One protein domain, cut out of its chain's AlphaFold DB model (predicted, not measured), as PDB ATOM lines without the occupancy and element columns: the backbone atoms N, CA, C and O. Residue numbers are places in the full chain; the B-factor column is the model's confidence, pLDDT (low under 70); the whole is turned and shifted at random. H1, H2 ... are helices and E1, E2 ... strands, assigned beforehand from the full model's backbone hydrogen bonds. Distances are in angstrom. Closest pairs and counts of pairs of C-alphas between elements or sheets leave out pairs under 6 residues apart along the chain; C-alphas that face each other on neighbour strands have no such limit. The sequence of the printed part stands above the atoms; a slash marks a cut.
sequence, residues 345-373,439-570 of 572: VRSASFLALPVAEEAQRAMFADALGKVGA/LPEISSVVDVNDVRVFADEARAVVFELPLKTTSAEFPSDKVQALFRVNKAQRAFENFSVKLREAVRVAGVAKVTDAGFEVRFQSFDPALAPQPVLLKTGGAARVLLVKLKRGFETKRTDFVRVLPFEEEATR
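This is residues 345 to 373 and 439 to 570 of the 572 residues of the protein "PDZ domain-containing protein" of Nibricoccus aquaticus (UniProt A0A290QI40). One large, twisted antiparallel sheet makes a wall of seven strands, which lengthen from E1 to E7; H2 crosses one face near the short strands, and the opposite face has no named helix over it. H1 only grazes the sheet, and residues 561 to 570, with H3, stick out past the end of E7. The printed part has 161 residues with three named helices and seven named strands, in the order H1 H2 E1 E2 E3 E4 E5 E6 E7 H3, and the class is mixed, helices and strands. The sheet's order is E1 - E2 - E3 - E4 - E5 - E6 - E7. The whole is only just compact, close to loose, with a radius of gyration of the C-alphas of 18.1 A, and elongated, spanning 61 by 37 by 28 A.

H1 is residues 348 to 351, beginning at C-alpha 348 (-13.280, 22.769, -25.793). H2, residues 358 to 369, is 16.3 A long. E1 is residues 452 to 456, 10.5 A, and E2 is residues 460 to 465, 16.0 A. E3, residues 479 to 486, is 23.1 A long, and E4, residues 491 to 499, 24.3 A. E5, residues 509 to 521, measures 37.1 A, and E6, residues 530 to 542, 37.8 A. E7, residues 545 to 560, runs 47.1 A to C-alpha 560 (-0.500, 59.297, -3.356). H3, residues 564 to 568, ends at C-alpha 568 (-4.624, 59.912, 13.211).

The strands form a meander, each the antiparallel neighbour of the one before, with edge strands E1 and E7. Within hydrogen-bond range are N 454 and O 462 of the hairpin E1 and E2, 2.8 A; N 463 and O 483 of E2 and E3, 2.8 A; N 482 and O 496 of E3 and E4, 2.8 A; N 497 and O 516 of E4 and E5, 2.8 A; N 517 and O 535 of E5 and E6, 2.8 A; and N 536 and O 551 of E6 and E7, 2.9 A. H2 is on the sheet at a height of 9.0 A, making two layers, helix on one face of a sheet. It lies over E3 and, only just, over E2, with 3 of its C-alphas, and runs across the strands, at 88 degrees to E3 on the local plane. The closest C-alphas of H2 and E4 are those of Ala 367 and Ala 491, 3.8 A. H3 is not on the sheet. Each O i to N i+4 pair of H2 and H3 is within range; H1 is too short for one.

The C-alphas farthest apart, of Leu 544 and Arg 570, are 63.1 A apart. Residues 374 to 438 are not printed; C-alphas 373 and 439 are 11.5 A apart across the cut. The link from E2 to E3 is long. The pLDDT is under 70 at residues 439 to 440 and 470 to 473.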
ATOM      1  N   VAL A 345     -18.098  24.548 -16.185       76.88
ATOM      2  CA  VAL A 345     -18.277  23.959 -17.518       76.88
ATOM      3  C   VAL A 345     -17.226  24.556 -18.454       76.88
ATOM      4  O   VAL A 345     -17.261  25.735 -18.802       76.88
ATOM      5  N   ARG A 346     -16.239  23.733 -18.806       86.94
ATOM      6  CA  ARG A 346     -15.072  24.121 -19.603       86.94
ATOM      7  C   ARG A 346     -15.402  24.057 -21.092       86.94
ATOM      8  O   ARG A 346     -15.946  23.064 -21.567       86.94
ATOM      9  N   SER A 347     -15.019  25.089 -21.840       90.81
ATOM     10  CA  SER A 347     -15.099  25.059 -23.304       90.81
ATOM     11  C   SER A 347     -14.027  24.136 -23.900       90.81
ATOM     12  O   SER A 347     -12.955  23.955 -23.320       90.81
ATOM     13  N   ALA A 348     -14.278  23.580 -25.089       92.12
ATOM     14  CA  ALA A 348     -13.280  22.769 -25.793       92.12
ATOM     15  C   ALA A 348     -12.013  23.579 -26.144       92.12
ATOM     16  O   ALA A 348     -10.906  23.052 -26.079       92.12
ATOM     17  N   SER A 349     -12.163  24.874 -26.447       93.25
ATOM     18  CA  SER A 349     -11.035  25.780 -26.683       93.25
ATOM     19  C   SER A 349     -10.222  26.055 -25.416       93.25
ATOM     20  O   SER A 349      -9.003  26.105 -25.509       93.25
ATOM     21  N   PHE A 350     -10.857  26.161 -24.243       94.88
ATOM     22  CA  PHE A 350     -10.158  26.225 -22.952       94.88
ATOM     23  C   PHE A 350      -9.410  24.919 -22.640       94.88
ATOM     24  O   PHE A 350      -8.253  24.950 -22.230       94.88
ATOM     25  N   LEU A 351     -10.043  23.761 -22.866       95.38
ATOM     26  CA  LEU A 351      -9.424  22.450 -22.628       95.38
ATOM     27  C   LEU A 351      -8.195  22.190 -23.513       95.38
ATOM     28  O   LEU A 351      -7.307  21.448 -23.093       95.38
ATOM     29  N   ALA A 352      -8.134  22.814 -24.691       96.62
ATOM     30  CA  ALA A 352      -6.987  22.777 -25.595       96.62
ATOM     31  C   ALA A 352      -5.837  23.727 -25.199       96.62
ATOM     32  O   ALA A 352      -4.753  23.625 -25.771       96.62
ATOM     33  N   LEU A 353      -6.038  24.643 -24.239       97.62
ATOM     34  CA  LEU A 353      -4.959  25.496 -23.735       97.62
ATOM     35  C   LEU A 353      -4.018  24.705 -22.809       97.62
ATOM     36  O   LEU A 353      -4.505  23.901 -22.000       97.62
ATOM     37  N   PRO A 354      -2.698  24.967 -22.855       98.12
ATOM     38  CA  PRO A 354      -1.753  24.408 -21.899       98.12
ATOM     39  C   PRO A 354      -2.081  24.866 -20.472       98.12
ATOM     40  O   PRO A 354      -2.368  26.039 -20.216       98.12
ATOM     41  N   VAL A 355      -2.024  23.923 -19.531       97.75
ATOM     42  CA  VAL A 355      -2.126  24.204 -18.093       97.75
ATOM     43  C   VAL A 355      -0.931  25.060 -17.680       97.75
ATOM     44  O   VAL A 355       0.196  24.758 -18.063       97.75
ATOM     45  N   ALA A 356      -1.170  26.122 -16.911       97.81
ATOM     46  CA  ALA A 356      -0.104  27.012 -16.473       97.81
ATOM     47  C   ALA A 356       0.896  26.274 -15.571       97.81
ATOM     48  O   ALA A 356       0.500  25.567 -14.639       97.81
ATOM     49  N   GLU A 357       2.187  26.470 -15.829       97.88
ATOM     50  CA  GLU A 357       3.291  25.943 -15.025       97.88
ATOM     51  C   GLU A 357       3.285  26.531 -13.609       97.88
ATOM     52  O   GLU A 357       2.689  27.576 -13.355       97.88
ATOM     53  N   GLU A 358       3.983  25.907 -12.662       96.81
ATOM     54  CA  GLU A 358       3.992  26.356 -11.264       96.81
ATOM     55  C   GLU A 358       4.459  27.812 -11.095       96.81
ATOM     56  O   GLU A 358       3.789  28.601 -10.429       96.81
ATOM     57  N   ALA A 359       5.528  28.215 -11.791       97.00
ATOM     58  CA  ALA A 359       6.005  29.599 -11.796       97.00
ATOM     59  C   ALA A 359       4.975  30.588 -12.382       97.00
ATOM     60  O   ALA A 359       4.866  31.726 -11.920       97.00
ATOM     61  N   GLN A 360       4.188  30.151 -13.370       97.94
ATOM     62  CA  GLN A 360       3.118  30.943 -13.981       97.94
ATOM     63  C   GLN A 360       1.886  31.025 -13.060       97.94
ATOM     64  O   GLN A 360       1.296  32.097 -12.926       97.94
ATOM     65  N   ARG A 361       1.531  29.937 -12.360       97.06
ATOM     66  CA  ARG A 361       0.469  29.918 -11.337       97.06
ATOM     67  C   ARG A 361       0.820  30.817 -10.150       97.06
ATOM     68  O   ARG A 361      -0.026  31.598  -9.727       97.06
ATOM     69  N   ALA A 362       2.066  30.789  -9.675       96.62
ATOM     70  CA  ALA A 362       2.555  31.706  -8.643       96.62
ATOM     71  C   ALA A 362       2.517  33.174  -9.112       96.62
ATOM     72  O   ALA A 362       2.064  34.052  -8.384       96.62
ATOM     73  N   MET A 363       2.912  33.451 -10.361       97.69
ATOM     74  CA  MET A 363       2.801  34.790 -10.957       97.69
ATOM     75  C   MET A 363       1.342  35.284 -11.035       97.69
ATOM     76  O   MET A 363       1.088  36.468 -10.811       97.69
ATOM     77  N   PHE A 364       0.385  34.396 -11.327       97.44
ATOM     78  CA  PHE A 364      -1.046  34.711 -11.297       97.44
ATOM     79  C   PHE A 364      -1.568  34.933  -9.867       97.44
ATOM     80  O   PHE A 364      -2.334  35.868  -9.641       97.44
ATOM     81  N   ALA A 365      -1.137  34.118  -8.899       95.25
ATOM     82  CA  ALA A 365      -1.525  34.246  -7.494       95.25
ATOM     83  C   ALA A 365      -1.071  35.587  -6.888       95.25
ATOM     84  O   ALA A 365      -1.882  36.285  -6.283       95.25
ATOM     85  N   ASP A 366       0.172  36.007  -7.139       96.25
ATOM     86  CA  ASP A 366       0.674  37.324  -6.721       96.25
ATOM     87  C   ASP A 366      -0.113  38.472  -7.365       96.25
ATOM     88  O   ASP A 366      -0.406  39.482  -6.723       96.25
ATOM     89  N   ALA A 367      -0.469  38.322  -8.646       96.44
ATOM     90  CA  ALA A 367      -1.246  39.324  -9.363       96.44
ATOM     91  C   ALA A 367      -2.675  39.447  -8.824       96.44
ATOM     92  O   ALA A 367      -3.208  40.555  -8.764       96.44
ATOM     93  N   LEU A 368      -3.261  38.329  -8.387       92.88
ATOM     94  CA  LEU A 368      -4.543  38.273  -7.695       92.88
ATOM     95  C   LEU A 368      -4.464  38.894  -6.291       92.88
ATOM     96  O   LEU A 368      -5.333  39.692  -5.947       92.88
ATOM     97  N   GLY A 369      -3.411  38.606  -5.522       89.62
ATOM     98  CA  GLY A 369      -3.186  39.186  -4.190       89.62
ATOM     99  C   GLY A 369      -3.005  40.710  -4.186       89.62
ATOM    100  O   GLY A 369      -3.256  41.355  -3.174       89.62
ATOM    101  N   LYS A 370      -2.627  41.305  -5.325       93.56
ATOM    102  CA  LYS A 370      -2.509  42.763  -5.509       93.56
ATOM    103  C   LYS A 370      -3.816  43.457  -5.915       93.56
ATOM    104  O   LYS A 370      -3.835  44.681  -6.014       93.56
ATOM    105  N   VAL A 371      -4.913  42.737  -6.165       87.75
ATOM    106  CA  VAL A 371      -6.188  43.375  -6.551       87.75
ATOM    107  C   VAL A 371      -6.826  44.056  -5.343       87.75
ATOM    108  O   VAL A 371      -7.229  43.395  -4.394       87.75
ATOM    109  N   GLY A 372      -6.938  45.385  -5.396       84.06
ATOM    110  CA  GLY A 372      -7.502  46.198  -4.311       84.06
ATOM    111  C   GLY A 372      -6.521  46.500  -3.170       84.06
ATOM    112  O   GLY A 372      -6.848  47.301  -2.296       84.06
ATOM    113  N   ALA A 373      -5.313  45.927  -3.200       88.06
ATOM    114  CA  ALA A 373      -4.228  46.332  -2.316       88.06
ATOM    115  C   ALA A 373      -3.861  47.812  -2.545       88.06
ATOM    116  O   ALA A 373      -4.046  48.356  -3.639       88.06
ATOM    117  N   LEU A 439     -14.503  45.317  -6.034       56.78
ATOM    118  CA  LEU A 439     -14.561  44.127  -6.877       56.78
ATOM    119  C   LEU A 439     -14.781  42.917  -5.951       56.78
ATOM    120  O   LEU A 439     -14.160  42.835  -4.890       56.78
ATOM    121  N   PRO A 440     -15.649  41.956  -6.312       61.97
ATOM    122  CA  PRO A 440     -15.747  40.724  -5.554       61.97
ATOM    123  C   PRO A 440     -14.409  39.997  -5.649       61.97
ATOM    124  O   PRO A 440     -13.711  40.094  -6.662       61.97
ATOM    125  N   GLU A 441     -14.100  39.207  -4.626       73.38
ATOM    126  CA  GLU A 441     -13.001  38.244  -4.653       73.38
ATOM    127  C   GLU A 441     -13.057  37.474  -5.981       73.38
ATOM    128  O   GLU A 441     -14.016  36.742  -6.236       73.38
ATOM    129  N   ILE A 442     -12.081  37.671  -6.872       81.44
ATOM    130  CA  ILE A 442     -12.118  37.121  -8.242       81.44
ATOM    131  C   ILE A 442     -12.224  35.584  -8.200       81.44
ATOM    132  O   ILE A 442     -12.955  34.976  -8.983       81.44
ATOM    133  N   SER A 443     -11.601  34.970  -7.193       80.50
ATOM    134  CA  SER A 443     -11.708  33.555  -6.816       80.50
ATOM    135  C   SER A 443     -13.135  33.057  -6.532       80.50
ATOM    136  O   SER A 443     -13.373  31.852  -6.624       80.50
ATOM    137  N   SER A 444     -14.097  33.932  -6.230       80.12
ATOM    138  CA  SER A 444     -15.518  33.575  -6.084       80.12
ATOM    139  C   SER A 444     -16.237  33.382  -7.429       80.12
ATOM    140  O   SER A 444     -17.258  32.696  -7.480       80.12
ATOM    141  N   VAL A 445     -15.691  33.934  -8.523       81.06
ATOM    142  CA  VAL A 445     -16.311  33.943  -9.862       81.06
ATOM    143  C   VAL A 445     -15.539  33.106 -10.888       81.06
ATOM    144  O   VAL A 445     -16.161  32.554 -11.794       81.06
ATOM    145  N   VAL A 446     -14.219  32.949 -10.758       90.00
ATOM    146  CA  VAL A 446     -13.409  32.047 -11.602       90.00
ATOM    147  C   VAL A 446     -12.791  30.900 -10.810       90.00
ATOM    148  O   VAL A 446     -12.551  31.000  -9.603       90.00
ATOM    149  N   ASP A 447     -12.528  29.788 -11.495       91.75
ATOM    150  CA  ASP A 447     -11.794  28.668 -10.916       91.75
ATOM    151  C   ASP A 447     -10.282  28.883 -10.992       91.75
ATOM    152  O   ASP A 447      -9.609  28.495 -11.941       91.75
ATOM    153  N   VAL A 448      -9.752  29.505  -9.937       92.75
ATOM    154  CA  VAL A 448      -8.315  29.750  -9.727       92.75
ATOM    155  C   VAL A 448      -7.474  28.474  -9.579       92.75
ATOM    156  O   VAL A 448      -6.254  28.571  -9.495       92.75
ATOM    157  N   ASN A 449      -8.095  27.289  -9.573       92.00
ATOM    158  CA  ASN A 449      -7.398  26.001  -9.577       92.00
ATOM    159  C   ASN A 449      -7.080  25.491 -10.998       92.00
ATOM    160  O   ASN A 449      -6.174  24.677 -11.159       92.00
ATOM    161  N   ASP A 450      -7.789  25.965 -12.032       94.75
ATOM    162  CA  ASP A 450      -7.566  25.593 -13.440       94.75
ATOM    163  C   ASP A 450      -7.156  26.833 -14.246       94.75
ATOM    164  O   ASP A 450      -7.912  27.395 -15.041       94.75
ATOM    165  N   VAL A 451      -5.937  27.295 -13.968       96.81
ATOM    166  CA  VAL A 451      -5.293  28.411 -14.665       96.81
ATOM    167  C   VAL A 451      -4.583  27.874 -15.904       96.81
ATOM    168  O   VAL A 451      -3.732  26.987 -15.802       96.81
ATOM    169  N   ARG A 452      -4.898  28.425 -17.080       98.19
ATOM    170  CA  ARG A 452      -4.309  28.008 -18.363       98.19
ATOM    171  C   ARG A 452      -3.718  29.179 -19.119       98.19
ATOM    172  O   ARG A 452      -4.242  30.285 -19.039       98.19
ATOM    173  N   VAL A 453      -2.646  28.949 -19.869       98.50
ATOM    174  CA  VAL A 453      -2.013  30.001 -20.671       98.50
ATOM    175  C   VAL A 453      -2.724  30.110 -22.016       98.50
ATOM    176  O   VAL A 453      -2.681  29.199 -22.836       98.50
ATOM    177  N   PHE A 454      -3.382  31.246 -22.238       98.25
ATOM    178  CA  PHE A 454      -3.991  31.613 -23.516       98.25
ATOM    179  C   PHE A 454      -2.953  32.189 -24.490       98.25
ATOM    180  O   PHE A 454      -2.996  31.902 -25.683       98.25
ATOM    181  N   ALA A 455      -2.008  32.983 -23.980       98.25
ATOM    182  CA  ALA A 455      -0.839  33.447 -24.723       98.25
ATOM    183  C   ALA A 455       0.318  33.747 -23.764       98.25
ATOM    184  O   ALA A 455       0.100  34.326 -22.698       98.25
ATOM    185  N   ASP A 456       1.543  33.409 -24.163       98.12
ATOM    186  CA  ASP A 456       2.755  33.852 -23.475       98.12
ATOM    187  C   ASP A 456       3.485  34.902 -24.333       98.12
ATOM    188  O   ASP A 456       3.760  34.674 -25.512       98.12
ATOM    189  N   GLU A 457       3.758  36.076 -23.765       97.94
ATOM    190  CA  GLU A 457       4.371  37.219 -24.449       97.94
ATOM    191  C   GLU A 457       5.705  37.611 -23.800       97.94
ATOM    192  O   GLU A 457       5.988  37.309 -22.640       97.94
ATOM    193  N   ALA A 458       6.519  38.399 -24.510       97.38
ATOM    194  CA  ALA A 458       7.810  38.873 -24.001       97.38
ATOM    195  C   ALA A 458       7.725  39.603 -22.639       97.38
ATOM    196  O   ALA A 458       8.640  39.488 -21.829       97.38
ATOM    197  N   ARG A 459       6.625  40.326 -22.365       97.56
ATOM    198  CA  ARG A 459       6.437  41.125 -21.133       97.56
ATOM    199  C   ARG A 459       5.286  40.683 -20.225       97.56
ATOM    200  O   ARG A 459       5.156  41.212 -19.123       97.56
ATOM    201  N   ALA A 460       4.433  39.770 -20.676       98.12
ATOM    202  CA  ALA A 460       3.195  39.416 -19.988       98.12
ATOM    203  C   ALA A 460       2.812  37.956 -20.243       98.12
ATOM    204  O   ALA A 460       3.224  37.381 -21.245       98.12
ATOM    205  N   VAL A 461       1.991  37.380 -19.369       98.56
ATOM    206  CA  VAL A 461       1.263  36.135 -19.639       98.56
ATOM    207  C   VAL A 461      -0.224  36.467 -19.666       98.56
ATOM    208  O   VAL A 461      -0.724  37.169 -18.783       98.56
ATOM    209  N   VAL A 462      -0.939  35.999 -20.686       98.62
ATOM    210  CA  VAL A 462      -2.401  36.052 -20.742       98.62
ATOM    211  C   VAL A 462      -2.924  34.683 -20.341       98.62
ATOM    212  O   VAL A 462      -2.739  33.702 -21.059       98.62
ATOM    213  N   PHE A 463      -3.592  34.629 -19.199       98.56
ATOM    214  CA  PHE A 463      -4.266  33.439 -18.708       98.56
ATOM    215  C   PHE A 463      -5.731  33.425 -19.137       98.56
ATOM    216  O   PHE A 463      -6.365  34.478 -19.209       98.56
ATOM    217  N   GLU A 464      -6.283  32.237 -19.354       97.94
ATOM    218  CA  GLU A 464      -7.725  32.002 -19.316       97.94
ATOM    219  C   GLU A 464      -8.062  31.179 -18.068       97.94
ATOM    220  O   GLU A 464      -7.338  30.242 -17.724       97.94
ATOM    221  N   LEU A 465      -9.155  31.535 -17.391       96.25
ATOM    222  CA  LEU A 465      -9.750  30.756 -16.302       96.25
ATOM    223  C   LEU A 465     -11.240  30.509 -16.614       96.25
ATOM    224  O   LEU A 465     -11.890  31.384 -17.197       96.25
ATOM    225  N   PRO A 466     -11.828  29.372 -16.204       94.19
ATOM    226  CA  PRO A 466     -13.238  29.094 -16.431       94.19
ATOM    227  C   PRO A 466     -14.098  29.725 -15.322       94.19
ATOM    228  O   PRO A 466     -13.673  29.857 -14.170       94.19
ATOM    229  N   LEU A 467     -15.330  30.123 -15.653       90.12
ATOM    230  CA  LEU A 467     -16.254  30.740 -14.692       90.12
ATOM    231  C   LEU A 467     -16.940  29.694 -13.796       90.12
ATOM    232  O   LEU A 467     -17.490  28.703 -14.284       90.12
ATOM    233  N   LYS A 468     -16.991  29.975 -12.491       86.25
ATOM    234  CA  LYS A 468     -17.772  29.239 -11.489       86.25
ATOM    235  C   LYS A 468     -19.257  29.561 -11.647       86.25
ATOM    236  O   LYS A 468     -19.730  30.623 -11.245       86.25
ATOM    237  N   THR A 469     -20.016  28.631 -12.213       73.25
ATOM    238  CA  THR A 469     -21.461  28.790 -12.418       73.25
ATOM    239  C   THR A 469     -22.260  28.280 -11.226       73.25
ATOM    240  O   THR A 469     -22.273  27.086 -10.938       73.25
ATOM    241  N   THR A 470     -23.016  29.162 -10.575       58.72
ATOM    242  CA  THR A 470     -23.998  28.769  -9.546       58.72
ATOM    243  C   THR A 470     -25.359  28.369 -10.133       58.72
ATOM    244  O   THR A 470     -26.212  27.863  -9.398       58.72
ATOM    245  N   SER A 471     -25.565  28.539 -11.444       61.88
ATOM    246  CA  SER A 471     -26.772  28.149 -12.185       61.88
ATOM    247  C   SER A 471     -26.410  27.419 -13.480       61.88
ATOM    248  O   SER A 471     -25.556  27.888 -14.226       61.88
ATOM    249  N   ALA A 472     -27.081  26.296 -13.754       61.53
ATOM    250  CA  ALA A 472     -26.852  25.471 -14.946       61.53
ATOM    251  C   ALA A 472     -27.388  26.104 -16.248       61.53
ATOM    252  O   ALA A 472     -27.084  25.627 -17.336       61.53
ATOM    253  N   GLU A 473     -28.173  27.181 -16.150       66.38
ATOM    254  CA  GLU A 473     -28.671  27.942 -17.306       66.38
ATOM    255  C   GLU A 473     -27.669  28.997 -17.809       66.38
ATOM    256  O   GLU A 473     -27.898  29.603 -18.857       66.38
ATOM    257  N   PHE A 474     -26.568  29.240 -17.083       75.69
ATOM    258  CA  PHE A 474     -25.496  30.131 -17.525       75.69
ATOM    259  C   PHE A 474     -24.415  29.319 -18.263       75.69
ATOM    260  O   PHE A 474     -23.713  28.535 -17.622       75.69
ATOM    261  N   PRO A 475     -24.232  29.499 -19.585       82.94
ATOM    262  CA  PRO A 475     -23.243  28.746 -20.350       82.94
ATOM    263  C   PRO A 475     -21.849  29.367 -20.194       82.94
ATOM    264  O   PRO A 475     -21.439  30.221 -20.987       82.94
ATOM    265  N   SER A 476     -21.106  28.963 -19.161       85.12
ATOM    266  CA  SER A 476     -19.716  29.407 -18.965       85.12
ATOM    267  C   SER A 476     -18.779  28.954 -20.084       85.12
ATOM    268  O   SER A 476     -17.817  29.661 -20.369       85.12
ATOM    269  N   ASP A 477     -19.105  27.871 -20.794       86.81
ATOM    270  CA  ASP A 477     -18.427  27.431 -22.020       86.81
ATOM    271  C   ASP A 477     -18.468  28.490 -23.137       86.81
ATOM    272  O   ASP A 477     -17.556  28.572 -23.961       86.81
ATOM    273  N   LYS A 478     -19.508  29.335 -23.151       91.31
ATOM    274  CA  LYS A 478     -19.720  30.399 -24.150       91.31
ATOM    275  C   LYS A 478     -19.150  31.739 -23.710       91.31
ATOM    276  O   LYS A 478     -19.329  32.736 -24.406       91.31
ATOM    277  N   VAL A 479     -18.444  31.780 -22.584       91.94
ATOM    278  CA  VAL A 479     -17.806  32.978 -22.041       91.94
ATOM    279  C   VAL A 479     -16.301  32.729 -21.916       91.94
ATOM    280  O   VAL A 479     -15.849  31.612 -21.691       91.94
ATOM    281  N   GLN A 480     -15.506  33.774 -22.111       95.69
ATOM    282  CA  GLN A 480     -14.057  33.746 -21.969       95.69
ATOM    283  C   GLN A 480     -13.647  34.773 -20.916       95.69
ATOM    284  O   GLN A 480     -13.974  35.947 -21.072       95.69
ATOM    285  N   ALA A 481     -12.939  34.352 -19.865       96.06
ATOM    286  CA  ALA A 481     -12.366  35.248 -18.865       96.06
ATOM    287  C   ALA A 481     -10.836  35.256 -19.009       96.06
ATOM    288  O   ALA A 481     -10.166  34.295 -18.635       96.06
ATOM    289  N   LEU A 482     -10.306  36.334 -19.595       97.88
ATOM    290  CA  LEU A 482      -8.881  36.533 -19.850       97.88
ATOM    291  C   LEU A 482      -8.258  37.477 -18.822       97.88
ATOM    292  O   LEU A 482      -8.768  38.574 -18.581       97.88
ATOM    293  N   PHE A 483      -7.111  37.073 -18.285       98.00
ATOM    294  CA  PHE A 483      -6.361  37.786 -17.258       98.00
ATOM    295  C   PHE A 483      -4.925  37.997 -17.727       98.00
ATOM    296  O   PHE A 483      -4.155  37.051 -17.869       98.00
ATOM    297  N   ARG A 484      -4.554  39.248 -17.983       98.50
ATOM    298  CA  ARG A 484      -3.235  39.633 -18.479       98.50
ATOM    299  C   ARG A 484      -2.357  40.084 -17.318       98.50
ATOM    300  O   ARG A 484      -2.633  41.128 -16.730       98.50
ATOM    301  N   VAL A 485      -1.307  39.328 -17.017       98.44
ATOM    302  CA  VAL A 485      -0.353  39.589 -15.929       98.44
ATOM    303  C   VAL A 485       0.979  40.068 -16.498       98.44
ATOM    304  O   VAL A 485       1.550  39.408 -17.363       98.44
ATOM    305  N   ASN A 486       1.500  41.191 -16.005       97.88
ATOM    306  CA  ASN A 486       2.845  41.668 -16.323       97.88
ATOM    307  C   ASN A 486       3.904  40.786 -15.635       97.88
ATOM    308  O   ASN A 486       3.849  40.591 -14.418       97.88
ATOM    309  N   LYS A 487       4.893  40.293 -16.392       97.81
ATOM    310  CA  LYS A 487       5.925  39.369 -15.885       97.81
ATOM    311  C   LYS A 487       6.855  40.002 -14.848       97.81
ATOM    312  O   LYS A 487       7.251  39.321 -13.907       97.81
ATOM    313  N   ALA A 488       7.194  41.282 -15.011       96.19
ATOM    314  CA  ALA A 488       8.118  41.989 -14.125       96.19
ATOM    315  C   ALA A 488       7.424  42.481 -12.845       96.19
ATOM    316  O   ALA A 488       7.949  42.302 -11.752       96.19
ATOM    317  N   GLN A 489       6.222  43.055 -12.965       95.88
ATOM    318  CA  GLN A 489       5.471  43.567 -11.812       95.88
ATOM    319  C   GLN A 489       4.707  42.474 -11.045       95.88
ATOM    320  O   GLN A 489       4.261  42.727  -9.923       95.88
ATOM    321  N   ARG A 490       4.533  41.277 -11.636       97.38
ATOM    322  CA  ARG A 490       3.717  40.160 -11.109       97.38
ATOM    323  C   ARG A 490       2.351  40.677 -10.636       97.38
ATOM    324  O   ARG A 490       2.013  40.590  -9.458       97.38
ATOM    325  N   ALA A 491       1.654  41.357 -11.549       96.56
ATOM    326  CA  ALA A 491       0.420  42.112 -11.319       96.56
ATOM    327  C   ALA A 491      -0.414  42.206 -12.609       96.56
ATOM    328  O   ALA A 491       0.144  42.109 -13.704       96.56
ATOM    329  N   PHE A 492      -1.734  42.392 -12.511       96.75
ATOM    330  CA  PHE A 492      -2.583  42.518 -13.701       96.75
ATOM    331  C   PHE A 492      -2.338  43.833 -14.461       96.75
ATOM    332  O   PHE A 492      -2.166  44.888 -13.862       96.75
ATOM    333  N   GLU A 493      -2.395  43.769 -15.794       97.38
ATOM    334  CA  GLU A 493      -2.548  44.926 -16.694       97.38
ATOM    335  C   GLU A 493      -4.017  45.068 -17.142       97.38
ATOM    336  O   GLU A 493      -4.546  46.173 -17.278       97.38
ATOM    337  N   ASN A 494      -4.695  43.938 -17.379       96.50
ATOM    338  CA  ASN A 494      -6.074  43.879 -17.869       96.50
ATOM    339  C   ASN A 494      -6.760  42.581 -17.403       96.50
ATOM    340  O   ASN A 494      -6.173  41.503 -17.494       96.50
ATOM    341  N   PHE A 495      -8.007  42.683 -16.958       93.38
ATOM    342  CA  PHE A 495      -8.929  41.561 -16.783       93.38
ATOM    343  C   PHE A 495     -10.146  41.804 -17.675       93.38
ATOM    344  O   PHE A 495     -10.786  42.848 -17.562       93.38
ATOM    345  N   SER A 496     -10.507  40.854 -18.540       95.31
ATOM    346  CA  SER A 496     -11.724  40.968 -19.348       95.31
ATOM    347  C   SER A 496     -12.525  39.674 -19.419       95.31
ATOM    348  O   SER A 496     -11.970  38.595 -19.612       95.31
ATOM    349  N   VAL A 497     -13.847  39.797 -19.306       93.75
ATOM    350  CA  VAL A 497     -14.819  38.721 -19.527       93.75
ATOM    351  C   VAL A 497     -15.601  39.056 -20.789       93.75
ATOM    352  O   VAL A 497     -16.148  40.152 -20.891       93.75
ATOM    353  N   LYS A 498     -15.649  38.151 -21.768       94.75
ATOM    354  CA  LYS A 498     -16.313  38.382 -23.060       94.75
ATOM    355  C   LYS A 498     -17.116  37.170 -23.496       94.75
ATOM    356  O   LYS A 498     -16.691  36.031 -23.319       94.75
ATOM    357  N   LEU A 499     -18.265  37.418 -24.110       93.12
ATOM    358  CA  LEU A 499     -19.065  36.381 -24.745       93.12
ATOM    359  C   LEU A 499     -18.364  35.869 -26.017       93.12
ATOM    360  O   LEU A 499     -18.087  36.650 -26.924       93.12
ATOM    361  N   ARG A 500     -18.092  34.561 -26.089       91.75
ATOM    362  CA  ARG A 500     -17.500  33.892 -27.263       91.75
ATOM    363  C   ARG A 500     -18.490  33.812 -28.423       91.75
ATOM    364  O   ARG A 500     -18.120  34.036 -29.570       91.75
ATOM    365  N   GLU A 501     -19.749  33.493 -28.120       90.25
ATOM    366  CA  GLU A 501     -20.824  33.360 -29.105       90.25
ATOM    367  C   GLU A 501     -22.204  33.713 -28.526       90.25
ATOM    368  O   GLU A 501     -22.455  33.626 -27.326       90.25
ATOM    369  N   ALA A 502     -23.129  34.123 -29.394       90.19
ATOM    370  CA  ALA A 502     -24.406  34.694 -28.981       90.19
ATOM    371  C   ALA A 502     -25.414  33.651 -28.444       90.19
ATOM    372  O   ALA A 502     -26.023  32.899 -29.211       90.19
ATOM    373  N   VAL A 503     -25.655  33.685 -27.133       88.75
ATOM    374  CA  VAL A 503     -26.491  32.753 -26.359       88.75
ATOM    375  C   VAL A 503     -27.991  33.009 -26.551       88.75
ATOM    376  O   VAL A 503     -28.447  34.151 -26.513       88.75
ATOM    377  N   ARG A 504     -28.795  31.944 -26.677       83.94
ATOM    378  CA  ARG A 504     -30.251  32.002 -26.444       83.94
ATOM    379  C   ARG A 504     -30.551  31.637 -24.996       83.94
ATOM    380  O   ARG A 504     -30.101  30.596 -24.536       83.94
ATOM    381  N   VAL A 505     -31.352  32.449 -24.315       77.00
ATOM    382  CA  VAL A 505     -31.740  32.245 -22.917       77.00
ATOM    383  C   VAL A 505     -33.262  32.157 -22.818       77.00
ATOM    384  O   VAL A 505     -33.969  32.964 -23.430       77.00
ATOM    385  N   ALA A 506     -33.758  31.124 -22.127       71.31
ATOM    386  CA  ALA A 506     -35.178  30.744 -22.053       71.31
ATOM    387  C   ALA A 506     -35.903  30.696 -23.425       71.31
ATOM    388  O   ALA A 506     -37.106  30.922 -23.517       71.31
ATOM    389  N   GLY A 507     -35.168  30.475 -24.524       73.88
ATOM    390  CA  GLY A 507     -35.662  30.505 -25.911       73.88
ATOM    391  C   GLY A 507     -36.030  31.895 -26.469       73.88
ATOM    392  O   GLY A 507     -35.816  32.141 -27.660       73.88
ATOM    393  N   VAL A 508     -36.539  32.798 -25.623       73.75
ATOM    394  CA  VAL A 508     -37.158  34.089 -25.988       73.75
ATOM    395  C   VAL A 508     -36.141  35.217 -26.213       73.75
ATOM    396  O   VAL A 508     -36.345  36.064 -27.087       73.75
ATOM    397  N   ALA A 509     -35.037  35.239 -25.459       79.94
ATOM    398  CA  ALA A 509     -34.014  36.280 -25.551       79.94
ATOM    399  C   ALA A 509     -32.728  35.739 -26.192       79.94
ATOM    400  O   ALA A 509     -32.233  34.682 -25.805       79.94
ATOM    401  N   LYS A 510     -32.142  36.475 -27.144       87.31
ATOM    402  CA  LYS A 510     -30.785  36.212 -27.647       87.31
ATOM    403  C   LYS A 510     -29.819  37.260 -27.099       87.31
ATOM    404  O   LYS A 510     -29.853  38.407 -27.541       87.31
ATOM    405  N   VAL A 511     -28.949  36.874 -26.171       87.06
ATOM    406  CA  VAL A 511     -27.791  37.682 -25.775       87.06
ATOM    407  C   VAL A 511     -26.794  37.639 -26.931       87.06
ATOM    408  O   VAL A 511     -26.347  36.576 -27.347       87.06
ATOM    409  N   THR A 512     -26.508  38.798 -27.511       89.62
ATOM    410  CA  THR A 512     -25.631  38.962 -28.685       89.62
ATOM    411  C   THR A 512     -24.263  39.530 -28.351       89.62
ATOM    412  O   THR A 512     -23.349  39.394 -29.151       89.62
ATOM    413  N   ASP A 513     -24.148  40.170 -27.194       89.00
ATOM    414  CA  ASP A 513     -22.932  40.769 -26.663       89.00
ATOM    415  C   ASP A 513     -23.065  40.777 -25.138       89.00
ATOM    416  O   ASP A 513     -24.148  41.071 -24.616       89.00
ATOM    417  N   ALA A 514     -21.989  40.436 -24.440       87.56
ATOM    418  CA  ALA A 514     -21.842  40.586 -23.001       87.56
ATOM    419  C   ALA A 514     -20.349  40.734 -22.705       87.56
ATOM    420  O   ALA A 514     -19.541  39.901 -23.124       87.56
ATOM    421  N   GLY A 515     -19.989  41.808 -22.006       89.31
ATOM    422  CA  GLY A 515     -18.603  42.193 -21.798       89.31
ATOM    423  C   GLY A 515     -18.364  42.850 -20.445       89.31
ATOM    424  O   GLY A 515     -19.189  43.622 -19.951       89.31
ATOM    425  N   PHE A 516     -17.199  42.574 -19.882       90.56
ATOM    426  CA  PHE A 516     -16.596  43.245 -18.740       90.56
ATOM    427  C   PHE A 516     -15.107  43.435 -19.046       90.56
ATOM    428  O   PHE A 516     -14.471  42.537 -19.594       90.56
ATOM    429  N   GLU A 517     -14.542  44.592 -18.729       94.44
ATOM    430  CA  GLU A 517     -13.121  44.897 -18.876       94.44
ATOM    431  C   GLU A 517     -12.692  45.821 -17.732       94.44
ATOM    432  O   GLU A 517     -13.263  46.897 -17.566       94.44
ATOM    433  N   VAL A 518     -11.670  45.423 -16.976       94.06
ATOM    434  CA  VAL A 518     -10.946  46.275 -16.032       94.06
ATOM    435  C   VAL A 518      -9.508  46.422 -16.506       94.06
ATOM    436  O   VAL A 518      -8.853  45.436 -16.845       94.06
ATOM    437  N   ARG A 519      -9.004  47.656 -16.517       97.12
ATOM    438  CA  ARG A 519      -7.591  47.965 -16.780       97.12
ATOM    439  C   ARG A 519      -6.944  48.497 -15.522       97.12
ATOM    440  O   ARG A 519      -7.544  49.327 -14.839       97.12
ATOM    441  N   PHE A 520      -5.722  48.060 -15.271       96.69
ATOM    442  CA  PHE A 520      -4.917  48.460 -14.126       96.69
ATOM    443  C   PHE A 520      -3.717  49.291 -14.587       96.69
ATOM    444  O   PHE A 520      -3.235  49.129 -15.710       96.69
ATOM    445  N   GLN A 521      -3.231  50.179 -13.725       96.94
ATOM    446  CA  GLN A 521      -2.037  50.982 -13.964       96.94
ATOM    447  C   GLN A 521      -1.206  51.085 -12.683       96.94
ATOM    448  O   GLN A 521      -1.722  51.397 -11.611       96.94
ATOM    449  N   SER A 522       0.097  50.833 -12.800       95.69
ATOM    450  CA  SER A 522       1.069  51.155 -11.753       95.69
ATOM    451  C   SER A 522       1.380  52.653 -11.813       95.69
ATOM    452  O   SER A 522       1.719  53.174 -12.878       95.69
ATOM    453  N   PHE A 523       1.234  53.335 -10.678       95.38
ATOM    454  CA  PHE A 523       1.592  54.749 -10.497       95.38
ATOM    455  C   PHE A 523       2.854  54.919  -9.638       95.38
ATOM    456  O   PHE A 523       3.581  55.893  -9.800       95.38
ATOM    457  N   ASP A 524       3.133  53.941  -8.778       93.81
ATOM    458  CA  ASP A 524       4.347  53.799  -7.979       93.81
ATOM    459  C   ASP A 524       4.790  52.322  -8.085       93.81
ATOM    460  O   ASP A 524       3.947  51.443  -7.875       93.81
ATOM    461  N   PRO A 525       6.049  52.002  -8.447       92.38
ATOM    462  CA  PRO A 525       6.522  50.618  -8.522       92.38
ATOM    463  C   PRO A 525       6.532  49.873  -7.180       92.38
ATOM    464  O   PRO A 525       6.584  48.645  -7.188       92.38
ATOM    465  N   ALA A 526       6.501  50.589  -6.050       93.25
ATOM    466  CA  ALA A 526       6.459  50.002  -4.712       93.25
ATOM    467  C   ALA A 526       5.038  49.628  -4.244       93.25
ATOM    468  O   ALA A 526       4.906  49.005  -3.194       93.25
ATOM    469  N   LEU A 527       3.994  50.003  -4.997       93.62
ATOM    470  CA  LEU A 527       2.586  49.795  -4.642       93.62
ATOM    471  C   LEU A 527       1.833  49.004  -5.724       93.62
ATOM    472  O   LEU A 527       2.211  48.962  -6.900       93.62
ATOM    473  N   ALA A 528       0.731  48.377  -5.329       94.31
ATOM    474  CA  ALA A 528      -0.137  47.600  -6.196       94.31
ATOM    475  C   ALA A 528      -0.765  48.456  -7.323       94.31
ATOM    476  O   ALA A 528      -1.263  49.561  -7.066       94.31
ATOM    477  N   PRO A 529      -0.795  47.959  -8.580       95.75
ATOM    478  CA  PRO A 529      -1.452  48.647  -9.688       95.75
ATOM    479  C   PRO A 529      -2.945  48.872  -9.443       95.75
ATOM    480  O   PRO A 529      -3.698  47.937  -9.172       95.75
ATOM    481  N   GLN A 530      -3.388  50.115  -9.600       95.19
ATOM    482  CA  GLN A 530      -4.760  50.523  -9.317       95.19
ATOM    483  C   GLN A 530      -5.646  50.394 -10.561       95.19
ATOM    484  O   GLN A 530      -5.176  50.658 -11.673       95.19
ATOM    485  N   PRO A 531      -6.932  50.021 -10.426       94.38
ATOM    486  CA  PRO A 531      -7.847  50.003 -11.558       94.38
ATOM    487  C   PRO A 531      -8.109  51.437 -12.045       94.38
ATOM    488  O   PRO A 531      -8.478  52.310 -11.261       94.38
ATOM    489  N   VAL A 532      -7.932  51.683 -13.346       96.31
ATOM    490  CA  VAL A 532      -8.094  53.001 -14.002       96.31
ATOM    491  C   VAL A 532      -9.289  53.077 -14.949       96.31
ATOM    492  O   VAL A 532      -9.748  54.164 -15.302       96.31
ATOM    493  N   LEU A 533      -9.811  51.926 -15.364       95.19
ATOM    494  CA  LEU A 533     -11.012  51.796 -16.181       95.19
ATOM    495  C   LEU A 533     -11.748  50.532 -15.748       95.19
ATOM    496  O   LEU A 533     -11.125  49.477 -15.690       95.19
ATOM    497  N   LEU A 534     -13.057  50.629 -15.527       92.06
ATOM    498  CA  LEU A 534     -13.996  49.510 -15.560       92.06
ATOM    499  C   LEU A 534     -15.047  49.829 -16.619       92.06
ATOM    500  O   LEU A 534     -15.717  50.859 -16.566       92.06
ATOM    501  N   LYS A 535     -15.199  48.936 -17.590       92.44
ATOM    502  CA  LYS A 535     -16.190  49.032 -18.658       92.44
ATOM    503  C   LYS A 535     -16.987  47.739 -18.705       92.44
ATOM    504  O   LYS A 535     -16.417  46.655 -18.740       92.44
ATOM    505  N   THR A 536     -18.308  47.832 -18.750       88.31
ATOM    506  CA  THR A 536     -19.168  46.672 -18.985       88.31
ATOM    507  C   THR A 536     -20.306  47.016 -19.935       88.31
ATOM    508  O   THR A 536     -20.763  48.157 -20.014       88.31
ATOM    509  N   GLY A 537     -20.735  46.028 -20.711       88.44
ATOM    510  CA  GLY A 537     -21.762  46.170 -21.729       88.44
ATOM    511  C   GLY A 537     -22.536  44.878 -21.929       88.44
ATOM    512  O   GLY A 537     -22.038  43.784 -21.670       88.44
ATOM    513  N   GLY A 538     -23.765  45.014 -22.411       88.75
ATOM    514  CA  GLY A 538     -24.591  43.901 -22.848       88.75
ATOM    515  C   GLY A 538     -25.530  44.333 -23.967       88.75
ATOM    516  O   GLY A 538     -26.132  45.410 -23.910       88.75
ATOM    517  N   ALA A 539     -25.677  43.485 -24.982       86.94
ATOM    518  CA  ALA A 539     -26.681  43.652 -26.024       86.94
ATOM    519  C   ALA A 539     -27.530  42.388 -26.132       86.94
ATOM    520  O   ALA A 539     -27.033  41.328 -26.515       86.94
ATOM    521  N   ALA A 540     -28.822  42.514 -25.846       86.94
ATOM    522  CA  ALA A 540     -29.810  41.455 -25.998       86.94
ATOM    523  C   ALA A 540     -30.802  41.797 -27.117       86.94
ATOM    524  O   ALA A 540     -31.110  42.962 -27.374       86.94
ATOM    525  N   ARG A 541     -31.335  40.772 -27.775       83.19
ATOM    526  CA  ARG A 541     -32.431  40.886 -28.738       83.19
ATOM    527  C   ARG A 541     -33.610  40.048 -28.264       83.19
ATOM    528  O   ARG A 541     -33.477  38.835 -28.115       83.19
ATOM    529  N   VAL A 542     -34.756  40.695 -28.075       82.69
ATOM    530  CA  VAL A 542     -36.042  40.043 -27.795       82.69
ATOM    531  C   VAL A 542     -36.909  40.239 -29.032       82.69
ATOM    532  O   VAL A 542     -37.244  41.369 -29.389       82.69
ATOM    533  N   LEU A 543     -37.207  39.144 -29.737       81.25
ATOM    534  CA  LEU A 543     -37.853  39.154 -31.058       81.25
ATOM    535  C   LEU A 543     -37.127  40.085 -32.059       81.25
ATOM    536  O   LEU A 543     -36.055  39.747 -32.573       81.25
ATOM    537  N   LEU A 544     -37.687  41.265 -32.344       79.06
ATOM    538  CA  LEU A 544     -37.104  42.278 -33.232       79.06
ATOM    539  C   LEU A 544     -36.430  43.442 -32.482       79.06
ATOM    540  O   LEU A 544     -35.622  44.150 -33.080       79.06
ATOM    541  N   VAL A 545     -36.705  43.623 -31.188       81.31
ATOM    542  CA  VAL A 545     -36.188  44.747 -30.395       81.31
ATOM    543  C   VAL A 545     -34.761  44.456 -29.937       81.31
ATOM    544  O   VAL A 545     -34.499  43.427 -29.310       81.31
ATOM    545  N   LYS A 546     -33.831  45.373 -30.231       86.19
ATOM    546  CA  LYS A 546     -32.440  45.320 -29.766       86.19
ATOM    547  C   LYS A 546     -32.263  46.233 -28.557       86.19
ATOM    548  O   LYS A 546     -32.318  47.451 -28.684       86.19
ATOM    549  N   LEU A 547     -32.004  45.636 -27.401       83.88
ATOM    550  CA  LEU A 547     -31.668  46.331 -26.166       83.88
ATOM    551  C   LEU A 547     -30.145  46.368 -26.031       83.88
ATOM    552  O   LEU A 547     -29.497  45.324 -26.068       83.88
ATOM    553  N   LYS A 548     -29.570  47.561 -25.862       86.50
ATOM    554  CA  LYS A 548     -28.186  47.748 -25.412       86.50
ATOM    555  C   LYS A 548     -28.200  48.433 -24.053       86.50
ATOM    556  O   LYS A 548     -28.964  49.374 -23.862       86.50
ATOM    557  N   ARG A 549     -27.320  48.011 -23.149       85.75
ATOM    558  CA  ARG A 549     -26.934  48.776 -21.957       85.75
ATOM    559  C   ARG A 549     -25.432  48.657 -21.747       85.75
ATOM    560  O   ARG A 549     -24.813  47.690 -22.184       85.75
ATOM    561  N   GLY A 550     -24.863  49.638 -21.067       86.69
ATOM    562  CA  GLY A 550     -23.483  49.607 -20.615       86.69
ATOM    563  C   GLY A 550     -23.296  50.531 -19.426       86.69
ATOM    564  O   GLY A 550     -24.177  51.333 -19.121       86.69
ATOM    565  N   PHE A 551     -22.155  50.373 -18.779       87.00
ATOM    566  CA  PHE A 551     -21.672  51.167 -17.661       87.00
ATOM    567  C   PHE A 551     -20.170  51.345 -17.865       87.00
ATOM    568  O   PHE A 551     -19.474  50.413 -18.283       87.00
ATOM    569  N   GLU A 552     -19.672  52.550 -17.628       92.19
ATOM    570  CA  GLU A 552     -18.262  52.870 -17.819       92.19
ATOM    571  C   GLU A 552     -17.816  53.843 -16.738       92.19
ATOM    572  O   GLU A 552     -18.376  54.932 -16.607       92.19
ATOM    573  N   THR A 553     -16.798  53.424 -15.995       92.50
ATOM    574  CA  THR A 553     -16.141  54.194 -14.948       92.50
ATOM    575  C   THR A 553     -14.666  54.312 -15.278       92.50
ATOM    576  O   THR A 553     -13.969  53.310 -15.427       92.50
ATOM    577  N   LYS A 554     -14.178  55.545 -15.377       96.00
ATOM    578  CA  LYS A 554     -12.764  55.868 -15.568       96.00
ATOM    579  C   LYS A 554     -12.252  56.619 -14.345       96.00
ATOM    580  O   LYS A 554     -12.928  57.523 -13.862       96.00
ATOM    581  N   ARG A 555     -11.041  56.297 -13.897       96.62
ATOM    582  CA  ARG A 555     -10.329  57.043 -12.855       96.62
ATOM    583  C   ARG A 555      -9.175  57.849 -13.449       96.62
ATOM    584  O   ARG A 555      -8.523  57.409 -14.398       96.62
ATOM    585  N   THR A 556      -8.947  59.038 -12.909       97.12
ATOM    586  CA  THR A 556      -7.895  59.989 -13.296       97.12
ATOM    587  C   THR A 556      -7.314  60.663 -12.055       97.12
ATOM    588  O   THR A 556      -7.800  60.460 -10.945       97.12
ATOM    589  N   ASP A 557      -6.274  61.480 -12.237       97.00
ATOM    590  CA  ASP A 557      -5.785  62.416 -11.213       97.00
ATOM    591  C   ASP A 557      -5.399  61.725  -9.890       97.00
ATOM    592  O   ASP A 557      -5.692  62.216  -8.795       97.00
ATOM    593  N   PHE A 558      -4.775  60.549 -10.020       97.38
ATOM    594  CA  PHE A 558      -4.228  59.767  -8.917       97.38
ATOM    595  C   PHE A 558      -3.113  60.553  -8.223       97.38
ATOM    596  O   PHE A 558      -2.131  60.953  -8.846       97.38
ATOM    597  N   VAL A 559      -3.271  60.743  -6.918       97.38
ATOM    598  CA  VAL A 559      -2.307  61.372  -6.016       97.38
ATOM    599  C   VAL A 559      -2.098  60.414  -4.851       97.38
ATOM    600  O   VAL A 559      -3.074  59.939  -4.267       97.38
ATOM    601  N   ARG A 560      -0.837  60.118  -4.523       96.75
ATOM    602  CA  ARG A 560      -0.500  59.297  -3.356       96.75
ATOM    603  C   ARG A 560      -0.822  60.080  -2.083       96.75
ATOM    604  O   ARG A 560      -0.405  61.229  -1.953       96.75
ATOM    605  N   VAL A 561      -1.551  59.461  -1.163       96.06
ATOM    606  CA  VAL A 561      -1.961  60.036   0.126       96.06
ATOM    607  C   VAL A 561      -1.637  59.077   1.272       96.06
ATOM    608  O   VAL A 561      -1.372  57.896   1.045       96.06
ATOM    609  N   LEU A 562      -1.656  59.590   2.502       93.81
ATOM    610  CA  LEU A 562      -1.758  58.757   3.698       93.81
ATOM    611  C   LEU A 562      -3.251  58.526   4.002       93.81
ATOM    612  O   LEU A 562      -4.031  59.478   3.883       93.81
ATOM    613  N   PRO A 563      -3.674  57.307   4.381       91.06
ATOM    614  CA  PRO A 563      -5.026  57.070   4.875       91.06
ATOM    615  C   PRO A 563      -5.288  57.871   6.157       91.06
ATOM    616  O   PRO A 563      -4.423  57.940   7.031       91.06
ATOM    617  N   PHE A 564      -6.499  58.411   6.311       88.38
ATOM    618  CA  PHE A 564      -6.896  59.195   7.492       88.38
ATOM    619  C   PHE A 564      -6.666  58.453   8.824       88.38
ATOM    620  O   PHE A 564      -6.302  59.059   9.827       88.38
ATOM    621  N   GLU A 565      -6.848  57.130   8.824       80.25
ATOM    622  CA  GLU A 565      -6.623  56.269   9.993       80.25
ATOM    623  C   GLU A 565      -5.134  56.183  10.380       80.25
ATOM    624  O   GLU A 565      -4.821  56.234  11.566       80.25
ATOM    625  N   GLU A 566      -4.209  56.137   9.411       80.81
ATOM    626  CA  GLU A 566      -2.767  56.164   9.702       80.81
ATOM    627  C   GLU A 566      -2.318  57.535  10.217       80.81
ATOM    628  O   GLU A 566      -1.520  57.610  11.151       80.81
ATOM    629  N   GLU A 567      -2.822  58.619   9.615       76.88
ATOM    630  CA  GLU A 567      -2.476  59.985  10.015       76.88
ATOM    631  C   GLU A 567      -2.941  60.279  11.449       76.88
ATOM    632  O   GLU A 567      -2.157  60.803  12.239       76.88
ATOM    633  N   ALA A 568      -4.147  59.838  11.829       71.19
ATOM    634  CA  ALA A 568      -4.624  59.912  13.211       71.19
ATOM    635  C   ALA A 568      -3.669  59.203  14.194       71.19
ATOM    636  O   ALA A 568      -3.251  59.804  15.180       71.19
ATOM    637  N   THR A 569      -3.233  57.976  13.884       71.88
ATOM    638  CA  THR A 569      -2.310  57.195  14.740       71.88
ATOM    639  C   THR A 569      -0.857  57.697  14.780       71.88
ATOM    640  O   THR A 569      -0.022  57.074  15.430       71.88
ATOM    641  N   ARG A 570      -0.521  58.792  14.081       74.94
ATOM    642  CA  ARG A 570       0.799  59.460  14.160       74.94
ATOM    643  C   ARG A 570       0.785  60.773  14.947       74.94
ATOM    644  O   ARG A 570       1.836  61.398  15.084       74.94
TER     645      ARG A 570